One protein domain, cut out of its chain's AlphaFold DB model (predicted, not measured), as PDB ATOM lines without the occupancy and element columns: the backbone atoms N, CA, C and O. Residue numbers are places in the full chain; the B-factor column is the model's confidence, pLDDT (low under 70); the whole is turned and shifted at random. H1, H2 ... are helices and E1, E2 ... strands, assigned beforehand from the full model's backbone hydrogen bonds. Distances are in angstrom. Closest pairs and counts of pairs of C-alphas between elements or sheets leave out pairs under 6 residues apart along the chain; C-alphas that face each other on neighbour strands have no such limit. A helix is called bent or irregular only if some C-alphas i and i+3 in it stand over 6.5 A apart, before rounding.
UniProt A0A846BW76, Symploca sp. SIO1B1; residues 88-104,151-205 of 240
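What this domain is: This is residues 88 to 104 and 151 to 205 of the 240 residues of a protein of Symploca sp. SIO1B1 (UniProt A0A846BW76). What does the printed part look like? One longer helix, H3, lies on one side, and three short helices, H1, H2 and H4, together with a two-strand ribbon, E1 and E2, make a loose layer over the other; H1 and H4 pack on H3, and the ribbon lies beyond H2. A long stretch without named elements, residues 163 to 177, loops from H2 back to H3. What is it made of, and how large is it? The 72 printed residues include four named helices and two named strands in the order H1, E1, E2, H2, H3, H4; the sheet, order E1 - E2, is antiparallel, and the class is mostly helix, with under half of the residues in named elements. The whole is compact, with a radius of gyration of the C-alphas of 12.6 A and spans of 34, 29 and 17 A.

Where its parts are: Where do the first elements lie? H1 is residues 90 to 93, 5.4 A long, beginning at C-alpha 90 at (40.575, -26.977, 34.220). E1 is residues 98 to 100, 6.9 A, and E2 is residues 153 to 155, 7.2 A. Where are the others? H2 is residues 156 to 162, 10.0 A, and is only just irregular: C-alphas 157 and 160 are 6.9 A apart. H3 is residues 178 to 190, 18.7 A, and H4 is residues 194 to 197, 5.4 A, ending at C-alpha 197 at (52.301, -34.969, 37.339).

How they stand to each other: What touches H3? With residues 184 to 188 alone it touches H1, closest at the C-alphas of Leu 90 and Tyr 184, 6.7 A. With residues 185 to 188 alone it touches H4, closest at the C-alphas of Met 188 and Pro 194, 6.3 A. Where is H2? It touches H4, the closest C-alphas being Glu 157 and Leu 197, 4.6 A, and H2 and H3 are near each other, their closest C-alphas 8.1 A apart. The closest C-alphas of E1 and H2 are Val 99 and Ala 156, 5.6 A; E1 and H3 are apart. What do the backbones show? E1 and E2 are antiparallel at 142 degrees, with N 99 and O 154 within hydrogen-bond range at 2.8 A. Every O i to N i+4 pair is within range in H3; H2 has 1 of 3, and 2 of 4 O i to N i+3 pairs; H1 and H4 are too short for an O i to N i+4 pair.

The domain as a whole: How far does it reach? The two C-alphas farthest apart, Glu 88 and Thr 104, are 38.9 A apart. Which links are long, and where is the cut? The link from H2 to H3, 15 residues, is long; residues 105 to 150 are not printed, and C-alphas 104 and 151 are 9.2 A apart. Where is confidence low? The pLDDT is under 70 at residues 88, 103 to 104, 151 and 162 to 164; the mean of the printed part is 82.3.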
ATOM      1  N   GLU A  88      35.727 -21.560  34.143       68.12
ATOM      2  CA  GLU A  88      36.857 -21.769  35.050       68.12
ATOM      3  C   GLU A  88      37.921 -22.646  34.393       68.12
ATOM      4  O   GLU A  88      37.620 -23.545  33.606       68.12
ATOM      5  N   ARG A  89      39.189 -22.399  34.739       77.75
ATOM      6  CA  ARG A  89      40.313 -23.150  34.171       77.75
ATOM      7  C   ARG A  89      40.296 -24.576  34.699       77.75
ATOM      8  O   ARG A  89      40.159 -24.777  35.905       77.75
ATOM      9  N   LEU A  90      40.559 -25.558  33.834       77.00
ATOM     10  CA  LEU A  90      40.575 -26.977  34.220       77.00
ATOM     11  C   LEU A  90      41.461 -27.242  35.438       77.00
ATOM     12  O   LEU A  90      41.080 -27.976  36.336       77.00
ATOM     13  N   GLU A  91      42.623 -26.604  35.497       77.75
ATOM     14  CA  GLU A  91      43.560 -26.739  36.614       77.75
ATOM     15  C   GLU A  91      43.007 -26.294  37.978       77.75
ATOM     16  O   GLU A  91      43.538 -26.709  39.003       77.75
ATOM     17  N   GLN A  92      41.996 -25.421  37.994       76.38
ATOM     18  CA  GLN A  92      41.415 -24.841  39.208       76.38
ATOM     19  C   GLN A  92      40.248 -25.678  39.730       76.38
ATOM     20  O   GLN A  92      39.993 -25.692  40.930       76.38
ATOM     21  N   ILE A  93      39.564 -26.390  38.832       75.06
ATOM     22  CA  ILE A  93      38.331 -27.127  39.138       75.06
ATOM     23  C   ILE A  93      38.508 -28.640  39.109       75.06
ATOM     24  O   ILE A  93      37.639 -29.376  39.579       75.06
ATOM     25  N   PHE A  94      39.595 -29.132  38.513       79.88
ATOM     26  CA  PHE A  94      39.814 -30.560  38.375       79.88
ATOM     27  C   PHE A  94      40.222 -31.171  39.712       79.88
ATOM     28  O   PHE A  94      41.305 -30.918  40.233       79.88
ATOM     29  N   VAL A  95      39.352 -32.027  40.236       80.75
ATOM     30  CA  VAL A  95      39.657 -32.863  41.394       80.75
ATOM     31  C   VAL A  95      40.352 -34.126  40.899       80.75
ATOM     32  O   VAL A  95      39.788 -34.887  40.109       80.75
ATOM     33  N   MET A  96      41.582 -34.341  41.359       85.19
ATOM     34  CA  MET A  96      42.385 -35.493  40.968       85.19
ATOM     35  C   MET A  96      41.737 -36.806  41.446       85.19
ATOM     36  O   MET A  96      41.515 -36.960  42.648       85.19
ATOM     37  N   PRO A  97      41.438 -37.765  40.548       83.19
ATOM     38  CA  PRO A  97      40.844 -39.031  40.951       83.19
ATOM     39  C   PRO A  97      41.887 -40.003  41.516       83.19
ATOM     40  O   PRO A  97      43.065 -39.987  41.142       83.19
ATOM     41  N   GLU A  98      41.421 -40.925  42.355       83.88
ATOM     42  CA  GLU A  98      42.160 -42.150  42.654       83.88
ATOM     43  C   GLU A  98      42.015 -43.149  41.504       83.88
ATOM     44  O   GLU A  98      40.946 -43.309  40.912       83.88
ATOM     45  N   VAL A  99      43.098 -43.859  41.214       83.12
ATOM     46  CA  VAL A  99      43.142 -44.953  40.246       83.12
ATOM     47  C   VAL A  99      43.597 -46.229  40.936       83.12
ATOM     48  O   VAL A  99      44.300 -46.202  41.949       83.12
ATOM     49  N   LYS A 100      43.169 -47.362  40.386       82.62
ATOM     50  CA  LYS A 100      43.526 -48.689  40.872       82.62
ATOM     51  C   LYS A 100      44.302 -49.421  39.788       82.62
ATOM     52  O   LYS A 100      43.834 -49.504  38.656       82.62
ATOM     53  N   GLU A 101      45.475 -49.930  40.138       79.50
ATOM     54  CA  GLU A 101      46.276 -50.754  39.235       79.50
ATOM     55  C   GLU A 101      45.724 -52.169  39.157       79.50
ATOM     56  O   GLU A 101      45.445 -52.795  40.181       79.50
ATOM     57  N   GLU A 102      45.612 -52.685  37.940       72.81
ATOM     58  CA  GLU A 102      45.348 -54.094  37.704       72.81
ATOM     59  C   GLU A 102      46.675 -54.815  37.450       72.81
ATOM     60  O   GLU A 102      47.235 -54.776  36.356       72.81
ATOM     61  N   THR A 103      47.190 -55.493  38.471       62.78
ATOM     62  CA  THR A 103      48.276 -56.461  38.315       62.78
ATOM     63  C   THR A 103      47.674 -57.784  37.865       62.78
ATOM     64  O   THR A 103      47.347 -58.654  38.672       62.78
ATOM     65  N   THR A 104      47.489 -57.950  36.557       54.31
ATOM     66  CA  THR A 104      47.078 -59.243  36.011       54.31
ATOM     67  C   THR A 104      48.208 -60.253  36.241       54.31
ATOM     68  O   THR A 104      49.226 -60.235  35.556       54.31
ATOM     69  N   GLY A 151      44.265 -54.719  43.722       66.06
ATOM     70  CA  GLY A 151      45.058 -53.662  43.082       66.06
ATOM     71  C   GLY A 151      45.500 -52.544  44.031       66.06
ATOM     72  O   GLY A 151      44.701 -52.072  44.850       66.06
ATOM     73  N   ARG A 152      46.742 -52.065  43.885       78.81
ATOM     74  CA  ARG A 152      47.228 -50.872  44.593       78.81
ATOM     75  C   ARG A 152      46.422 -49.653  44.139       78.81
ATOM     76  O   ARG A 152      46.282 -49.411  42.942       78.81
ATOM     77  N   LYS A 153      45.901 -48.887  45.098       81.50
ATOM     78  CA  LYS A 153      45.295 -47.577  44.840       81.50
ATOM     79  C   LYS A 153      46.354 -46.488  44.921       81.50
ATOM     80  O   LYS A 153      47.218 -46.539  45.799       81.50
ATOM     81  N   PHE A 154      46.275 -45.512  44.030       81.50
ATOM     82  CA  PHE A 154      47.129 -44.331  44.060       81.50
ATOM     83  C   PHE A 154      46.478 -43.151  43.325       81.50
ATOM     84  O   PHE A 154      45.512 -43.323  42.586       81.50
ATOM     85  N   SER A 155      46.990 -41.938  43.546       83.56
ATOM     86  CA  SER A 155      46.524 -40.727  42.851       83.56
ATOM     87  C   SER A 155      46.871 -40.792  41.366       83.56
ATOM     88  O   SER A 155      47.997 -41.148  41.020       83.56
ATOM     89  N   ALA A 156      45.965 -40.381  40.479       83.19
ATOM     90  CA  ALA A 156      46.244 -40.404  39.046       83.19
ATOM     91  C   ALA A 156      47.464 -39.551  38.629       83.19
ATOM     92  O   ALA A 156      48.084 -39.859  37.615       83.19
ATOM     93  N   GLU A 157      47.896 -38.565  39.424       83.19
ATOM     94  CA  GLU A 157      49.166 -37.834  39.214       83.19
ATOM     95  C   GLU A 157      50.373 -38.769  39.139       83.19
ATOM     96  O   GLU A 157      51.325 -38.526  38.406       83.19
ATOM     97  N   GLN A 158      50.324 -39.874  39.875       81.19
ATOM     98  CA  GLN A 158      51.418 -40.828  39.963       81.19
ATOM     99  C   GLN A 158      51.443 -41.806  38.779       81.19
ATOM    100  O   GLN A 158      52.398 -42.570  38.649       81.19
ATOM    101  N   LEU A 159      50.446 -41.762  37.881       83.75
ATOM    102  CA  LEU A 159      50.375 -42.648  36.712       83.75
ATOM    103  C   LEU A 159      51.602 -42.523  35.815       83.75
ATOM    104  O   LEU A 159      52.093 -43.535  35.329       83.75
ATOM    105  N   LEU A 160      52.084 -41.301  35.585       81.56
ATOM    106  CA  LEU A 160      53.177 -41.051  34.643       81.56
ATOM    107  C   LEU A 160      54.565 -41.240  35.269       81.56
ATOM    108  O   LEU A 160      55.538 -41.408  34.542       81.56
ATOM    109  N   SER A 161      54.657 -41.214  36.601       77.69
ATOM    110  CA  SER A 161      55.924 -41.271  37.338       77.69
ATOM    111  C   SER A 161      56.206 -42.630  37.976       77.69
ATOM    112  O   SER A 161      57.367 -43.020  38.080       77.69
ATOM    113  N   GLN A 162      55.172 -43.374  38.387       69.50
ATOM    114  CA  GLN A 162      55.338 -44.677  39.045       69.50
ATOM    115  C   GLN A 162      55.297 -45.863  38.084       69.50
ATOM    116  O   GLN A 162      55.744 -46.948  38.454       69.50
ATOM    117  N   THR A 163      54.790 -45.688  36.861       68.19
ATOM    118  CA  THR A 163      54.790 -46.770  35.876       68.19
ATOM    119  C   THR A 163      56.057 -46.735  35.025       68.19
ATOM    120  O   THR A 163      56.408 -45.721  34.427       68.19
ATOM    121  N   THR A 164      56.744 -47.870  34.922       66.75
ATOM    122  CA  THR A 164      57.798 -48.073  33.912       66.75
ATOM    123  C   THR A 164      57.208 -48.462  32.552       66.75
ATOM    124  O   THR A 164      57.933 -48.603  31.563       66.75
ATOM    125  N   ALA A 165      55.885 -48.646  32.482       70.25
ATOM    126  CA  ALA A 165      55.198 -49.058  31.276       70.25
ATOM    127  C   ALA A 165      55.171 -47.926  30.242       70.25
ATOM    128  O   ALA A 165      54.711 -46.816  30.491       70.25
ATOM    129  N   LYS A 166      55.582 -48.244  29.011       77.94
ATOM    130  CA  LYS A 166      55.481 -47.322  27.862       77.94
ATOM    131  C   LYS A 166      54.044 -47.145  27.355       77.94
ATOM    132  O   LYS A 166      53.803 -46.333  26.466       77.94
ATOM    133  N   LYS A 167      53.110 -47.965  27.842       82.19
ATOM    134  CA  LYS A 167      51.709 -48.005  27.418       82.19
ATOM    135  C   LYS A 167      50.835 -48.138  28.655       82.19
ATOM    136  O   LYS A 167      51.085 -49.000  29.488       82.19
ATOM    137  N   LEU A 168      49.803 -47.309  28.722       83.25
ATOM    138  CA  LEU A 168      48.832 -47.281  29.804       83.25
ATOM    139  C   LEU A 168      47.430 -47.285  29.198       83.25
ATOM    140  O   LEU A 168      47.166 -46.562  28.235       83.25
ATOM    141  N   VAL A 169      46.534 -48.081  29.775       84.94
ATOM    142  CA  VAL A 169      45.110 -48.094  29.428       84.94
ATOM    143  C   VAL A 169      44.323 -47.743  30.682       84.94
ATOM    144  O   VAL A 169      44.475 -48.393  31.709       84.94
ATOM    145  N   ILE A 170      43.490 -46.707  30.598       85.00
ATOM    146  CA  ILE A 170      42.631 -46.273  31.705       85.00
ATOM    147  C   ILE A 170      41.212 -46.755  31.426       85.00
ATOM    148  O   ILE A 170      40.586 -46.345  30.443       85.00
ATOM    149  N   LEU A 171      40.707 -47.610  32.308       86.19
ATOM    150  CA  LEU A 171      39.352 -48.149  32.264       86.19
ATOM    151  C   LEU A 171      38.466 -47.452  33.302       86.19
ATOM    152  O   LEU A 171      38.948 -46.857  34.260       86.19
ATOM    153  N   GLY A 172      37.157 -47.487  33.078       82.06
ATOM    154  CA  GLY A 172      36.165 -46.932  33.997       82.06
ATOM    155  C   GLY A 172      34.855 -46.619  33.293       82.06
ATOM    156  O   GLY A 172      34.795 -46.605  32.057       82.06
ATOM    157  N   ASP A 173      33.826 -46.292  34.063       82.06
ATOM    158  CA  ASP A 173      32.482 -46.063  33.535       82.06
ATOM    159  C   ASP A 173      32.390 -44.822  32.629       82.06
ATOM    160  O   ASP A 173      33.213 -43.893  32.711       82.06
ATOM    161  N   PRO A 174      31.422 -44.777  31.698       82.50
ATOM    162  CA  PRO A 174      31.110 -43.560  30.958       82.50
ATOM    163  C   PRO A 174      30.856 -42.385  31.915       82.50
ATOM    164  O   PRO A 174      30.164 -42.526  32.912       82.50
ATOM    165  N   GLY A 175      31.426 -41.214  31.620       76.50
ATOM    166  CA  GLY A 175      31.223 -40.010  32.436       76.50
ATOM    167  C   GLY A 175      32.156 -39.848  33.644       76.50
ATOM    168  O   GLY A 175      32.249 -38.741  34.155       76.50
ATOM    169  N   ILE A 176      32.947 -40.860  34.027       79.62
ATOM    170  CA  ILE A 176      33.854 -40.781  35.199       79.62
ATOM    171  C   ILE A 176      35.075 -39.849  35.019       79.62
ATOM    172  O   ILE A 176      35.988 -39.830  35.834       79.62
ATOM    173  N   GLY A 177      35.136 -39.092  33.921       83.69
ATOM    174  CA  GLY A 177      36.188 -38.095  33.709       83.69
ATOM    175  C   GLY A 177      37.482 -38.606  33.067       83.69
ATOM    176  O   GLY A 177      38.462 -37.873  33.052       83.69
ATOM    177  N   LYS A 178      37.515 -39.804  32.460       88.44
ATOM    178  CA  LYS A 178      38.719 -40.330  31.764       88.44
ATOM    179  C   LYS A 178      39.309 -39.350  30.743       88.44
ATOM    180  O   LYS A 178      40.512 -39.121  30.708       88.44
ATOM    181  N   THR A 179      38.456 -38.764  29.900       86.19
ATOM    182  CA  THR A 179      38.885 -37.762  28.913       86.19
ATOM    183  C   THR A 179      39.386 -36.495  29.600       86.19
ATOM    184  O   THR A 179      40.418 -35.972  29.203       86.19
ATOM    185  N   THR A 180      38.701 -36.054  30.656       87.62
ATOM    186  CA  THR A 180      39.080 -34.885  31.454       87.62
ATOM    187  C   THR A 180      40.441 -35.069  32.124       87.62
ATOM    188  O   THR A 180      41.249 -34.151  32.094       87.62
ATOM    189  N   LEU A 181      40.746 -36.265  32.636       88.88
ATOM    190  CA  LEU A 181      42.054 -36.600  33.203       88.88
ATOM    191  C   LEU A 181      43.176 -36.488  32.157       88.88
ATOM    192  O   LEU A 181      44.216 -35.890  32.421       88.88
ATOM    193  N   MET A 182      42.959 -37.006  30.941       89.50
ATOM    194  CA  MET A 182      43.935 -36.874  29.846       89.50
ATOM    195  C   MET A 182      44.118 -35.420  29.403       89.50
ATOM    196  O   MET A 182      45.240 -34.992  29.133       89.50
ATOM    197  N   SER A 183      43.030 -34.649  29.362       88.31
ATOM    198  CA  SER A 183      43.082 -33.208  29.121       88.31
ATOM    199  C   SER A 183      43.873 -32.484  30.208       88.31
ATOM    200  O   SER A 183      44.732 -31.672  29.876       88.31
ATOM    201  N   TYR A 184      43.657 -32.818  31.483       90.25
ATOM    202  CA  TYR A 184      44.381 -32.231  32.609       90.25
ATOM    203  C   TYR A 184      45.894 -32.461  32.486       90.25
ATOM    204  O   TYR A 184      46.660 -31.502  32.565       90.25
ATOM    205  N   PHE A 185      46.337 -33.688  32.184       90.62
ATOM    206  CA  PHE A 185      47.763 -33.971  31.959       90.62
ATOM    207  C   PHE A 185      48.352 -33.133  30.825       90.62
ATOM    208  O   PHE A 185      49.420 -32.540  30.976       90.62
ATOM    209  N   ALA A 186      47.646 -33.044  29.697       90.62
ATOM    210  CA  ALA A 186      48.107 -32.249  28.569       90.62
ATOM    211  C   ALA A 186      48.227 -30.758  28.938       90.62
ATOM    212  O   ALA A 186      49.227 -30.129  28.591       90.62
ATOM    213  N   VAL A 187      47.261 -30.210  29.684       90.19
ATOM    214  CA  VAL A 187      47.270 -28.809  30.138       90.19
ATOM    215  C   VAL A 187      48.412 -28.534  31.112       90.19
ATOM    216  O   VAL A 187      49.103 -27.532  30.946       90.19
ATOM    217  N   MET A 188      48.659 -29.417  32.084       91.38
ATOM    218  CA  MET A 188      49.779 -29.258  33.024       91.38
ATOM    219  C   MET A 188      51.126 -29.237  32.295       91.38
ATOM    220  O   MET A 188      51.968 -28.382  32.569       91.38
ATOM    221  N   LEU A 189      51.303 -30.105  31.296       91.56
ATOM    222  CA  LEU A 189      52.506 -30.104  30.464       91.56
ATOM    223  C   LEU A 189      52.615 -28.847  29.588       91.56
ATOM    224  O   LEU A 189      53.684 -28.244  29.526       91.56
ATOM    225  N   ALA A 190      51.523 -28.405  28.962       91.06
ATOM    226  CA  ALA A 190      51.508 -27.178  28.159       91.06
ATOM    227  C   ALA A 190      51.791 -25.917  28.993       91.06
ATOM    228  O   ALA A 190      52.380 -24.956  28.500       91.06
ATOM    229  N   ARG A 191      51.422 -25.930  30.276       90.31
ATOM    230  CA  ARG A 191      51.712 -24.857  31.238       90.31
ATOM    231  C   ARG A 191      53.088 -24.976  31.889       90.31
ATOM    232  O   ARG A 191      53.390 -24.187  32.780       90.31
ATOM    233  N   LYS A 192      53.920 -25.919  31.432       90.50
ATOM    234  CA  LYS A 192      55.277 -26.165  31.943       90.50
ATOM    235  C   LYS A 192      55.287 -26.500  33.437       90.50
ATOM    236  O   LYS A 192      56.178 -26.064  34.154       90.50
ATOM    237  N   GLN A 193      54.297 -27.278  33.878       90.62
ATOM    238  CA  GLN A 193      54.176 -27.785  35.250       90.62
ATOM    239  C   GLN A 193      54.228 -29.329  35.299       90.62
ATOM    240  O   GLN A 193      53.296 -29.961  35.808       90.62
ATOM    241  N   PRO A 194      55.264 -29.984  34.730       90.50
ATOM    242  CA  PRO A 194      55.393 -31.445  34.751       90.50
ATOM    243  C   PRO A 194      55.486 -32.021  36.173       90.50
ATOM    244  O   PRO A 194      55.041 -33.145  36.411       90.50
ATOM    245  N   GLU A 195      55.992 -31.254  37.134       90.44
ATOM    246  CA  GLU A 195      56.120 -31.648  38.537       90.44
ATOM    247  C   GLU A 195      54.770 -31.943  39.204       90.44
ATOM    248  O   GLU A 195      54.692 -32.838  40.045       90.44
ATOM    249  N   LYS A 196      53.684 -31.288  38.767       86.62
ATOM    250  CA  LYS A 196      52.316 -31.607  39.218       86.62
ATOM    251  C   LYS A 196      51.845 -32.995  38.779       86.62
ATOM    252  O   LYS A 196      50.857 -33.499  39.295       86.62
ATOM    253  N   LEU A 197      52.540 -33.609  37.824       87.56
ATOM    254  CA  LEU A 197      52.301 -34.969  37.339       87.56
ATOM    255  C   LEU A 197      53.388 -35.947  37.824       87.56
ATOM    256  O   LEU A 197      53.542 -37.038  37.273       87.56
ATOM    257  N   GLY A 198      54.217 -35.531  38.787       85.75
ATOM    258  CA  GLY A 198      55.377 -36.297  39.244       85.75
ATOM    259  C   GLY A 198      56.473 -36.474  38.184       85.75
ATOM    260  O   GLY A 198      57.330 -37.342  38.341       85.75
ATOM    261  N   LEU A 199      56.451 -35.693  37.101       87.50
ATOM    262  CA  LEU A 199      57.449 -35.747  36.037       87.50
ATOM    263  C   LEU A 199      58.587 -34.755  36.291       87.50
ATOM    264  O   LEU A 199      58.421 -33.720  36.930       87.50
ATOM    265  N   THR A 200      59.764 -35.064  35.749       86.44
ATOM    266  CA  THR A 200      60.936 -34.184  35.840       86.44
ATOM    267  C   THR A 200      60.806 -32.980  34.905       86.44
ATOM    268  O   THR A 200      60.507 -33.133  33.718       86.44
ATOM    269  N   ALA A 201      61.100 -31.787  35.428       85.25
ATOM    270  CA  ALA A 201      61.158 -30.543  34.661       85.25
ATOM    271  C   ALA A 201      62.386 -30.441  33.736       85.25
ATOM    272  O   ALA A 201      62.439 -29.561  32.883       85.25
ATOM    273  N   GLN A 202      63.373 -31.333  33.882       84.94
ATOM    274  CA  GLN A 202      64.572 -31.342  33.033       84.94
ATOM    275  C   GLN A 202      64.307 -31.926  31.640       84.94
ATOM    276  O   GLN A 202      65.099 -31.723  30.723       84.94
ATOM    277  N   VAL A 203      63.214 -32.675  31.482       86.94
ATOM    278  CA  VAL A 203      62.830 -33.275  30.204       86.94
ATOM    279  C   VAL A 203      61.910 -32.319  29.456       86.94
ATOM    280  O   VAL A 203      60.933 -31.811  30.003       86.94
ATOM    281  N   ASP A 204      62.207 -32.111  28.177       86.56
ATOM    282  CA  ASP A 204      61.405 -31.264  27.305       86.56
ATOM    283  C   ASP A 204      60.158 -32.011  26.798       86.56
ATOM    284  O   ASP A 204      60.137 -32.593  25.711       86.56
ATOM    285  N   TRP A 205      59.101 -32.033  27.609       90.50
ATOM    286  CA  TRP A 205      57.861 -32.745  27.289       90.50
ATOM    287  C   TRP A 205      57.097 -32.083  26.133       90.50
ATOM    288  O   TRP A 205      57.067 -30.861  26.010       90.50
TER     289      TRP A 205